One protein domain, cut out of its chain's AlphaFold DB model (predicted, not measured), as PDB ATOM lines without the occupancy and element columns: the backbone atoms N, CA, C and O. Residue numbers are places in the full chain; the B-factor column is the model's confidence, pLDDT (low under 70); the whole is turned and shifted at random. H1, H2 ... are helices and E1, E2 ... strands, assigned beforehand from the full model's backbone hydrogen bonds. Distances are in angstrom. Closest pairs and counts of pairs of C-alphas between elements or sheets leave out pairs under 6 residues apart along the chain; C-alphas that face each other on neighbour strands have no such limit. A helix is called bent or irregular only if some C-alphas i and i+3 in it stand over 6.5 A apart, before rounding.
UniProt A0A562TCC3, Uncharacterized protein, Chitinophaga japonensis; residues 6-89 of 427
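What this domain is: This is residues 6 to 89 of the 427 residues of an uncharacterized protein of Chitinophaga japonensis (UniProt A0A562TCC3). Two small three-stranded sheets form a sandwich, two sheets face to face, and a short helix, H1, covers the side of the sheet E4 E3 E6 away from the sheet E1 E2 E5. Bent E6 follows E5 after one residue, where the chain passes from one sheet to the other. The printed part has 84 residues, with six named strands and one named helix in the order E1 E2 E3 E4 E5 E6 H1 along the chain; both sheets are antiparallel and the class is mostly strand. It is compact, with a radius of gyration of the C-alphas of 12.8 A, and flat, spanning 40 by 29 by 15 A.

Where its parts are: Find C-alpha 36 at (103.958, 87.650, 80.663); from there E3, residues 36 to 43, runs 22.3 A. Beside it are E4, residues 49 to 55, 19.3 A, and E6, residues 67 to 74, 19.7 A, which bends by 64 degrees at residue 70. E1, residues 6 to 12, 19.3 A, begins at (117.201, 95.858, 82.407); look next for E2, residues 21 to 28, 22.2 A, and E5, residues 62 to 65, 9.2 A. H1, residues 80 to 87, 10.6 A, ends at (106.696, 71.218, 70.236).

How they stand to each other: In the strongly twisted sheet E4 E3 E6, look at N 39 and O 52, 2.8 A, in the hairpin E3 and E4, and N 40 and O 71, 2.8 A, between E3 and E6. H1 is on this sheet at a height of 8.6 A, over E3 and E6, along the strands at 7 degrees to E3 on the local plane; the closest C-alphas of H1 and E6 are Lys 81 and Trp 73, 5.3 A. Every O i to N i+4 pair in H1 is within hydrogen-bond range. In the other sheet, N 9 and O 24, 2.9 A, pair in the hairpin E1 and E2, and N 25 and O 62, 2.9 A, between E2 and E5. The sheets' facing parts are 10.8 A centre to centre; E1 and H1 are apart.

The domain as a whole: The farthest C-alphas, Ser 17 and Gly 31, are 40.9 A apart. The printed part has no cut and no long link. Confidence is under 70 at residues 6 to 12, 14, 16, 18 and 30 to 33.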
ATOM      1  N   HIS A   6     116.681  97.202  82.636       64.88
ATOM      2  CA  HIS A   6     117.201  95.858  82.407       64.88
ATOM      3  C   HIS A   6     117.827  95.288  83.676       64.88
ATOM      4  O   HIS A   6     118.781  95.847  84.219       64.88
ATOM      5  N   ASN A   7     117.336  94.127  84.101       63.66
ATOM      6  CA  ASN A   7     117.921  93.357  85.191       63.66
ATOM      7  C   ASN A   7     118.763  92.217  84.623       63.66
ATOM      8  O   ASN A   7     118.279  91.406  83.835       63.66
ATOM      9  N   THR A   8     120.022  92.120  85.050       67.06
ATOM     10  CA  THR A   8     120.849  90.959  84.710       67.06
ATOM     11  C   THR A   8     120.479  89.786  85.610       67.06
ATOM     12  O   THR A   8     120.599  89.877  86.830       67.06
ATOM     13  N   VAL A   9     120.077  88.667  85.010       67.44
ATOM     14  CA  VAL A   9     119.731  87.427  85.715       67.44
ATOM     15  C   VAL A   9     120.695  86.321  85.295       67.44
ATOM     16  O   VAL A   9     121.042  86.204  84.122       67.44
ATOM     17  N   VAL A  10     121.142  85.498  86.245       63.75
ATOM     18  CA  VAL A  10     121.987  84.330  85.964       63.75
ATOM     19  C   VAL A  10     121.214  83.054  86.275       63.75
ATOM     20  O   VAL A  10     120.806  82.830  87.410       63.75
ATOM     21  N   VAL A  11     121.050  82.201  85.266       64.94
ATOM     22  CA  VAL A  11     120.322  80.928  85.326       64.94
ATOM     23  C   VAL A  11     121.296  79.768  85.147       64.94
ATOM     24  O   VAL A  11     122.250  79.856  84.370       64.94
ATOM     25  N   LYS A  12     121.075  78.654  85.849       69.81
ATOM     26  CA  LYS A  12     121.865  77.433  85.658       69.81
ATOM     27  C   LYS A  12     121.196  76.469  84.700       69.81
ATOM     28  O   LYS A  12     119.980  76.303  84.696       69.81
ATOM     29  N   CYS A  13     122.025  75.784  83.918       74.00
ATOM     30  CA  CYS A  13     121.565  74.660  83.121       74.00
ATOM     31  C   CYS A  13     120.948  73.576  84.035       74.00
ATOM     32  O   CYS A  13     121.633  73.128  84.953       74.00
ATOM     33  N   PRO A  14     119.714  73.102  83.776       68.38
ATOM     34  CA  PRO A  14     119.031  72.140  84.648       68.38
ATOM     35  C   PRO A  14     119.602  70.720  84.572       68.38
ATOM     36  O   PRO A  14     119.272  69.876  85.397       68.38
ATOM     37  N   ASN A  15     120.464  70.427  83.595       74.50
ATOM     38  CA  ASN A  15     121.200  69.167  83.557       74.50
ATOM     39  C   ASN A  15     122.220  69.106  84.716       74.50
ATOM     40  O   ASN A  15     123.191  69.865  84.675       74.50
ATOM     41  N   PRO A  16     122.090  68.166  85.677       59.59
ATOM     42  CA  PRO A  16     122.942  68.104  86.873       59.59
ATOM     43  C   PRO A  16     124.434  67.905  86.577       59.59
ATOM     44  O   PRO A  16     125.299  68.265  87.372       59.59
ATOM     45  N   SER A  17     124.759  67.336  85.412       73.44
ATOM     46  CA  SER A  17     126.144  67.136  84.967       73.44
ATOM     47  C   SER A  17     126.766  68.383  84.319       73.44
ATOM     48  O   SER A  17     127.974  68.426  84.072       73.44
ATOM     49  N   CYS A  18     125.969  69.422  84.050       64.25
ATOM     50  CA  CYS A  18     126.386  70.625  83.346       64.25
ATOM     51  C   CYS A  18     126.525  71.818  84.301       64.25
ATOM     52  O   CYS A  18     125.553  72.334  84.835       64.25
ATOM     53  N   LYS A  19     127.748  72.341  84.442       71.69
ATOM     54  CA  LYS A  19     128.042  73.522  85.275       71.69
ATOM     55  C   LYS A  19     127.947  74.855  84.512       71.69
ATOM     56  O   LYS A  19     128.698  75.777  84.814       71.69
ATOM     57  N   ALA A  20     127.151  74.932  83.445       71.75
ATOM     58  CA  ALA A  20     127.040  76.155  82.644       71.75
ATOM     59  C   ALA A  20     126.134  77.191  83.325       71.75
ATOM     60  O   ALA A  20     125.036  76.852  83.769       71.75
ATOM     61  N   ASN A  21     126.596  78.442  83.339       71.00
ATOM     62  CA  ASN A  21     125.803  79.609  83.710       71.00
ATOM     63  C   ASN A  21     125.295  80.294  82.438       71.00
ATOM     64  O   ASN A  21     126.027  80.391  81.449       71.00
ATOM     65  N   ILE A  22     124.057  80.764  82.486       75.38
ATOM     66  CA  ILE A  22     123.344  81.424  81.397       75.38
ATOM     67  C   ILE A  22     123.010  82.825  81.890       75.38
ATOM     68  O   ILE A  22     122.375  82.972  82.929       75.38
ATOM     69  N   GLN A  23     123.475  83.846  81.185       73.00
ATOM     70  CA  GLN A  23     123.246  85.238  81.543       73.00
ATOM     71  C   GLN A  23     122.113  85.789  80.686       73.00
ATOM     72  O   GLN A  23     122.160  85.683  79.462       73.00
ATOM     73  N   LEU A  24     121.117  86.375  81.337       77.62
ATOM     74  CA  LEU A  24     119.930  86.962  80.733       77.62
ATOM     75  C   LEU A  24     119.886  88.454  81.060       77.62
ATOM     76  O   LEU A  24     120.274  88.856  82.159       77.62
ATOM     77  N   SER A  25     119.376  89.252  80.134       84.69
ATOM     78  CA  SER A  25     118.940  90.621  80.383       84.69
ATOM     79  C   SER A  25     117.420  90.613  80.361       84.69
ATOM     80  O   SER A  25     116.822  90.253  79.354       84.69
ATOM     81  N   VAL A  26     116.783  90.935  81.481       81.56
ATOM     82  CA  VAL A  26     115.323  90.964  81.591       81.56
ATOM     83  C   VAL A  26     114.878  92.413  81.601       81.56
ATOM     84  O   VAL A  26     115.078  93.109  82.597       81.56
ATOM     85  N   GLY A  27     114.316  92.870  80.486       74.62
ATOM     86  CA  GLY A  27     113.826  94.233  80.345       74.62
ATOM     87  C   GLY A  27     112.399  94.372  80.847       74.62
ATOM     88  O   GLY A  27     111.540  93.524  80.596       74.62
ATOM     89  N   LYS A  28     112.140  95.463  81.560       76.88
ATOM     90  CA  LYS A  28     110.815  95.849  82.039       76.88
ATOM     91  C   LYS A  28     110.551  97.313  81.726       76.88
ATOM     92  O   LYS A  28     111.469  98.130  81.763       76.88
ATOM     93  N   VAL A  29     109.286  97.633  81.482       73.62
ATOM     94  CA  VAL A  29     108.785  99.001  81.345       73.62
ATOM     95  C   VAL A  29     108.153  99.411  82.680       73.62
ATOM     96  O   VAL A  29     107.062  98.933  83.004       73.62
ATOM     97  N   PRO A  30     108.812 100.256  83.494       54.81
ATOM     98  CA  PRO A  30     108.260 100.735  84.757       54.81
ATOM     99  C   PRO A  30     106.996 101.562  84.509       54.81
ATOM    100  O   PRO A  30     106.996 102.474  83.683       54.81
ATOM    101  N   GLY A  31     105.909 101.229  85.208       48.91
ATOM    102  CA  GLY A  31     104.606 101.884  85.032       48.91
ATOM    103  C   GLY A  31     103.902 101.577  83.701       48.91
ATOM    104  O   GLY A  31     102.880 102.194  83.410       48.91
ATOM    105  N   GLY A  32     104.435 100.650  82.895       61.19
ATOM    106  CA  GLY A  32     103.826 100.163  81.656       61.19
ATOM    107  C   GLY A  32     103.282  98.739  81.779       61.19
ATOM    108  O   GLY A  32     103.522  98.038  82.766       61.19
ATOM    109  N   VAL A  33     102.559  98.294  80.750       66.06
ATOM    110  CA  VAL A  33     102.155  96.888  80.612       66.06
ATOM    111  C   VAL A  33     103.400  96.073  80.265       66.06
ATOM    112  O   VAL A  33     104.182  96.483  79.410       66.06
ATOM    113  N   ASN A  34     103.617  94.977  80.989       72.06
ATOM    114  CA  ASN A  34     104.731  94.067  80.755       72.06
ATOM    115  C   ASN A  34     104.171  92.685  80.439       72.06
ATOM    116  O   ASN A  34     103.536  92.073  81.308       72.06
ATOM    117  N   ASP A  35     104.465  92.190  79.246       77.19
ATOM    118  CA  ASP A  35     103.935  90.930  78.753       77.19
ATOM    119  C   ASP A  35     104.486  89.776  79.584       77.19
ATOM    120  O   ASP A  35     105.653  89.750  80.011       77.19
ATOM    121  N   SER A  36     103.613  88.819  79.870       79.25
ATOM    122  CA  SER A  36     103.958  87.650  80.663       79.25
ATOM    123  C   SER A  36     104.167  86.475  79.734       79.25
ATOM    124  O   SER A  36     103.242  86.072  79.052       79.25
ATOM    125  N   GLY A  37     105.347  85.869  79.744       85.38
ATOM    126  CA  GLY A  37     105.612  84.742  78.861       85.38
ATOM    127  C   GLY A  37     106.882  84.005  79.235       85.38
ATOM    128  O   GLY A  37     107.233  83.890  80.415       85.38
ATOM    129  N   GLY A  38     107.577  83.485  78.232       89.06
ATOM    130  CA  GLY A  38     108.849  82.822  78.455       89.06
ATOM    131  C   GLY A  38     109.528  82.304  77.202       89.06
ATOM    132  O   GLY A  38     109.074  82.518  76.080       89.06
ATOM    133  N   TRP A  39     110.642  81.612  77.416       93.38
ATOM    134  CA  TRP A  39     111.493  81.060  76.372       93.38
ATOM    135  C   TRP A  39     111.709  79.566  76.531       93.38
ATOM    136  O   TRP A  39     111.896  79.065  77.641       93.38
ATOM    137  N   ILE A  40     111.828  78.866  75.409       94.38
ATOM    138  CA  ILE A  40     112.518  77.580  75.369       94.38
ATOM    139  C   ILE A  40     114.000  77.855  75.162       94.38
ATOM    140  O   ILE A  40     114.420  78.264  74.083       94.38
ATOM    141  N   LEU A  41     114.800  77.632  76.198       92.00
ATOM    142  CA  LEU A  41     116.242  77.833  76.164       92.00
ATOM    143  C   LEU A  41     116.968  76.524  75.867       92.00
ATOM    144  O   LEU A  41     116.627  75.474  76.404       92.00
ATOM    145  N   GLU A  42     118.025  76.594  75.062       95.06
ATOM    146  CA  GLU A  42     118.996  75.515  74.879       95.06
ATOM    147  C   GLU A  42     120.353  75.927  75.444       95.06
ATOM    148  O   GLU A  42     120.962  76.892  74.984       95.06
ATOM    149  N   CYS A  43     120.864  75.165  76.412       90.38
ATOM    150  CA  CYS A  43     122.199  75.391  76.953       90.38
ATOM    151  C   CYS A  43     123.265  75.187  75.868       90.38
ATOM    152  O   CYS A  43     123.393  74.099  75.301       90.38
ATOM    153  N   GLU A  44     124.123  76.184  75.644       94.75
ATOM    154  CA  GLU A  44     125.139  76.106  74.591       94.75
ATOM    155  C   GLU A  44     126.157  74.985  74.828       94.75
ATOM    156  O   GLU A  44     126.642  74.394  73.857       94.75
ATOM    157  N   ARG A  45     126.430  74.663  76.102       90.50
ATOM    158  CA  ARG A  45     127.438  73.682  76.529       90.50
ATOM    159  C   ARG A  45     126.983  72.229  76.397       90.50
ATOM    160  O   ARG A  45     127.757  71.406  75.928       90.50
ATOM    161  N   CYS A  46     125.779  71.898  76.862       90.06
ATOM    162  CA  CYS A  46     125.310  70.505  76.942       90.06
ATOM    163  C   CYS A  46     124.055  70.219  76.109       90.06
ATOM    164  O   CYS A  46     123.551  69.100  76.146       90.06
ATOM    165  N   LYS A  47     123.538  71.224  75.390       95.38
ATOM    166  CA  LYS A  47     122.358  71.127  74.514       95.38
ATOM    167  C   LYS A  47     121.063  70.714  75.216       95.38
ATOM    168  O   LYS A  47     120.087  70.363  74.566       95.38
ATOM    169  N   THR A  48     121.036  70.762  76.547       91.00
ATOM    170  CA  THR A  48     119.807  70.534  77.310       91.00
ATOM    171  C   THR A  48     118.839  71.682  77.061       91.00
ATOM    172  O   THR A  48     119.223  72.847  77.197       91.00
ATOM    173  N   LYS A  49     117.606  71.325  76.696       93.50
ATOM    174  CA  LYS A  49     116.494  72.249  76.484       93.50
ATOM    175  C   LYS A  49     115.651  72.355  77.743       93.50
ATOM    176  O   LYS A  49     115.455  71.346  78.420       93.50
ATOM    177  N   PHE A  50     115.158  73.546  78.042       88.25
ATOM    178  CA  PHE A  50     114.288  73.771  79.188       88.25
ATOM    179  C   PHE A  50     113.471  75.059  79.022       88.25
ATOM    180  O   PHE A  50     113.939  75.990  78.361       88.25
ATOM    181  N   PRO A  51     112.260  75.127  79.595       88.19
ATOM    182  CA  PRO A  51     111.473  76.351  79.615       88.19
ATOM    183  C   PRO A  51     111.969  77.315  80.703       88.19
ATOM    184  O   PRO A  51     112.404  76.886  81.771       88.19
ATOM    185  N   TYR A  52     111.879  78.619  80.445       83.19
ATOM    186  CA  TYR A  52     112.187  79.676  81.407       83.19
ATOM    187  C   TYR A  52     111.188  80.830  81.282       83.19
ATOM    188  O   TYR A  52     111.084  81.441  80.219       83.19
ATOM    189  N   SER A  53     110.456  81.131  82.354       84.44
ATOM    190  CA  SER A  53     109.504  82.246  82.386       84.44
ATOM    191  C   SER A  53     110.237  83.586  82.459       84.44
ATOM    192  O   SER A  53     111.136  83.763  83.281       84.44
ATOM    193  N   VAL A  54     109.838  84.550  81.631       77.81
ATOM    194  CA  VAL A  54     110.427  85.894  81.604       77.81
ATOM    195  C   VAL A  54     109.368  86.941  81.251       77.81
ATOM    196  O   VAL A  54     108.326  86.624  80.681       77.81
ATOM    197  N   LYS A  55     109.615  88.201  81.619       83.69
ATOM    198  CA  LYS A  55     108.776  89.336  81.214       83.69
ATOM    199  C   LYS A  55     109.245  89.895  79.879       83.69
ATOM    200  O   LYS A  55     110.451  89.924  79.642       83.69
ATOM    201  N   ASN A  56     108.311  90.354  79.050       83.00
ATOM    202  CA  ASN A  56     108.580  90.912  77.721       83.00
ATOM    203  C   ASN A  56     109.521  90.014  76.891       83.00
ATOM    204  O   ASN A  56     110.605  90.466  76.501       83.00
ATOM    205  N   PRO A  57     109.176  88.723  76.708       86.06
ATOM    206  CA  PRO A  57     110.063  87.736  76.090       86.06
ATOM    207  C   PRO A  57     110.491  88.107  74.665       86.06
ATOM    208  O   PRO A  57     111.581  87.701  74.264       86.06
ATOM    209  N   ASP A  58     109.669  88.860  73.932       86.88
ATOM    210  CA  ASP A  58     109.915  89.200  72.528       86.88
ATOM    211  C   ASP A  58     110.475  90.622  72.324       86.88
ATOM    212  O   ASP A  58     111.129  90.876  71.312       86.88
ATOM    213  N   ASP A  59     110.287  91.531  73.290       83.50
ATOM    214  CA  ASP A  59     110.600  92.958  73.110       83.50
ATOM    215  C   ASP A  59     111.851  93.431  73.854       83.50
ATOM    216  O   ASP A  59     112.740  94.057  73.272       83.50
ATOM    217  N   TYR A  60     111.904  93.188  75.167       84.31
ATOM    218  CA  TYR A  60     112.862  93.861  76.057       84.31
ATOM    219  C   TYR A  60     113.797  92.904  76.788       84.31
ATOM    220  O   TYR A  60     114.730  93.349  77.460       84.31
ATOM    221  N   SER A  61     113.578  91.601  76.656       87.81
ATOM    222  CA  SER A  61     114.407  90.586  77.289       87.81
ATOM    223  C   SER A  61     115.279  89.855  76.266       87.81
ATOM    224  O   SER A  61     114.876  89.611  75.134       87.81
ATOM    225  N   SER A  62     116.490  89.480  76.668       92.88
ATOM    226  CA  SER A  62     117.459  88.767  75.833       92.88
ATOM    227  C   SER A  62     118.268  87.741  76.627       92.88
ATOM    228  O   SER A  62     118.444  87.831  77.845       92.88
ATOM    229  N   VAL A  63     118.816  86.755  75.912       90.75
ATOM    230  CA  VAL A  63     119.920  85.930  76.415       90.75
ATOM    231  C   VAL A  63     121.227  86.603  76.016       90.75
ATOM    232  O   VAL A  63     121.544  86.696  74.834       90.75
ATOM    233  N   GLU A  64     122.007  87.030  77.001       85.50
ATOM    234  CA  GLU A  64     123.316  87.642  76.775       85.50
ATOM    235  C   GLU A  64     124.381  86.579  76.484       85.50
ATOM    236  O   GLU A  64     125.205  86.748  75.582       85.50
ATOM    237  N   LYS A  65     124.403  85.480  77.261       83.00
ATOM    238  CA  LYS A  65     125.417  84.410  77.145       83.00
ATOM    239  C   LYS A  65     124.914  83.047  77.622       83.00
ATOM    240  O   LYS A  65     124.142  82.963  78.571       83.00
ATOM    241  N   GLY A  66     125.462  81.968  77.057       84.00
ATOM    242  CA  GLY A  66     125.409  80.613  77.628       84.00
ATOM    243  C   GLY A  66     124.195  79.766  77.235       84.00
ATOM    244  O   GLY A  66     124.187  78.555  77.494       84.00
ATOM    245  N   ALA A  67     123.199  80.360  76.578       93.12
ATOM    246  CA  ALA A  67     122.067  79.655  75.987       93.12
ATOM    247  C   ALA A  67     121.619  80.300  74.671       93.12
ATOM    248  O   ALA A  67     122.052  81.395  74.320       93.12
ATOM    249  N   LYS A  68     120.727  79.609  73.964       96.44
ATOM    250  CA  LYS A  68     120.004  80.128  72.800       96.44
ATOM    251  C   LYS A  68     118.505  80.030  73.037       96.44
ATOM    252  O   LYS A  68     118.050  79.016  73.560       96.44
ATOM    253  N   ILE A  69     117.762  81.050  72.621       96.31
ATOM    254  CA  ILE A  69     116.297  81.012  72.568       96.31
ATOM    255  C   ILE A  69     115.904  80.181  71.341       96.31
ATOM    256  O   ILE A  69     116.331  80.478  70.227       96.31
ATOM    257  N   LEU A  70     115.147  79.108  71.554       95.50
ATOM    258  CA  LEU A  70     114.623  78.230  70.507       95.50
ATOM    259  C   LEU A  70     113.177  78.556  70.129       95.50
ATOM    260  O   LEU A  70     112.760  78.263  69.012       95.50
ATOM    261  N   ASP A  71     112.416  79.081  71.082       96.25
ATOM    262  CA  ASP A  71     111.020  79.471  70.922       96.25
ATOM    263  C   ASP A  71     110.639  80.423  72.046       96.25
ATOM    264  O   ASP A  71     111.284  80.424  73.102       96.25
ATOM    265  N   THR A  72     109.559  81.161  71.838       94.50
ATOM    266  CA  THR A  72     108.945  82.021  72.846       94.50
ATOM    267  C   THR A  72     107.482  81.627  73.030       94.50
ATOM    268  O   THR A  72     106.881  81.003  72.153       94.50
ATOM    269  N   TRP A  73     106.924  81.900  74.205       92.50
ATOM    270  CA  TRP A  73     105.487  81.797  74.437       92.50
ATOM    271  C   TRP A  73     104.990  83.040  75.158       92.50
ATOM    272  O   TRP A  73     105.738  83.684  75.898       92.50
ATOM    273  N   ASP A  74     103.702  83.298  74.991       87.50
ATOM    274  CA  ASP A  74     102.980  84.417  75.578       87.50
ATOM    275  C   ASP A  74     101.805  83.861  76.390       87.50
ATOM    276  O   ASP A  74     101.046  83.024  75.900       87.50
ATOM    277  N   ASN A  75     101.691  84.259  77.654       80.00
ATOM    278  CA  ASN A  75     100.625  83.811  78.544       80.00
ATOM    279  C   ASN A  75      99.286  84.497  78.237       80.00
ATOM    280  O   ASN A  75      98.251  83.961  78.636       80.00
ATOM    281  N   ASP A  76      99.291  85.629  77.531       80.94
ATOM    282  CA  ASP A  76      98.072  86.328  77.116       80.94
ATOM    283  C   ASP A  76      97.427  85.663  75.884       80.94
ATOM    284  O   ASP A  76      96.260  85.913  75.565       80.94
ATOM    285  N   ILE A  77      98.145  84.740  75.230       83.44
ATOM    286  CA  ILE A  77      97.632  83.889  74.153       83.44
ATOM    287  C   ILE A  77      97.234  82.515  74.730       83.44
ATOM    288  O   ILE A  77      98.105  81.753  75.168       83.44
ATOM    289  N   PRO A  78      95.937  82.138  74.697       85.56
ATOM    290  CA  PRO A  78      95.475  80.842  75.187       85.56
ATOM    291  C   PRO A  78      96.247  79.671  74.570       85.56
ATOM    292  O   PRO A  78      96.533  79.668  73.377       85.56
ATOM    293  N   ASP A  79      96.580  78.677  75.397       85.75
ATOM    294  CA  ASP A  79      97.317  77.456  75.035       85.75
ATOM    295  C   ASP A  79      98.747  77.641  74.477       85.75
ATOM    296  O   ASP A  79      99.471  76.649  74.372       85.75
ATOM    297  N   SER A  80      99.223  78.870  74.238       87.31
ATOM    298  CA  SER A  80     100.549  79.162  73.658       87.31
ATOM    299  C   SER A  80     101.692  78.446  74.385       87.31
ATOM    300  O   SER A  80     102.454  77.684  73.782       87.31
ATOM    301  N   LYS A  81     101.750  78.558  75.720       86.88
ATOM    302  CA  LYS A  81     102.738  77.838  76.544       86.88
ATOM    303  C   LYS A  81     102.676  76.322  76.331       86.88
ATOM    304  O   LYS A  81     103.706  75.669  76.186       86.88
ATOM    305  N   LYS A  82     101.474  75.746  76.322       86.75
ATOM    306  CA  LYS A  82     101.264  74.297  76.204       86.75
ATOM    307  C   LYS A  82     101.701  73.787  74.832       86.75
ATOM    308  O   LYS A  82     102.358  72.750  74.747       86.75
ATOM    309  N   GLU A  83     101.377  74.519  73.772       92.06
ATOM    310  CA  GLU A  83     101.777  74.188  72.404       92.06
ATOM    311  C   GLU A  83     103.294  74.252  72.220       92.06
ATOM    312  O   GLU A  83     103.896  73.322  71.673       92.06
ATOM    313  N   VAL A  84     103.926  75.305  72.741       91.25
ATOM    314  CA  VAL A  84     105.380  75.488  72.681       91.25
ATOM    315  C   VAL A  84     106.102  74.398  73.480       91.25
ATOM    316  O   VAL A  84     107.030  73.770  72.967       91.25
ATOM    317  N   LEU A  85     105.648  74.077  74.697       88.56
ATOM    318  CA  LEU A  85     106.217  72.972  75.481       88.56
ATOM    319  C   LEU A  85     106.094  71.632  74.749       88.56
ATOM    320  O   LEU A  85     107.067  70.874  74.682       88.56
ATOM    321  N   LYS A  86     104.933  71.355  74.146       92.19
ATOM    322  CA  LYS A  86     104.698  70.144  73.352       92.19
ATOM    323  C   LYS A  86     105.622  70.046  72.145       92.19
ATOM    324  O   LYS A  86     106.220  68.995  71.920       92.19
ATOM    325  N   LYS A  87     105.799  71.140  71.400       94.75
ATOM    326  CA  LYS A  87     106.696  71.218  70.236       94.75
ATOM    327  C   LYS A  87     108.139  70.832  70.575       94.75
ATOM    328  O   LYS A  87     108.824  70.245  69.739       94.75
ATOM    329  N   HIS A  88     108.590  71.115  71.798       91.81
ATOM    330  CA  HIS A  88     109.949  70.804  72.258       91.81
ATOM    331  C   HIS A  88     110.050  69.567  73.159       91.81
ATOM    332  O   HIS A  88     111.142  69.268  73.639       91.81
ATOM    333  N   GLY A  89     108.957  68.820  73.356       89.44
ATOM    334  CA  GLY A  89     108.942  67.603  74.175       89.44
ATOM    335  C   GLY A  89     109.133  67.861  75.675       89.44
ATOM    336  O   GLY A  89     109.724  67.039  76.367       89.44
TER     337      GLY A  89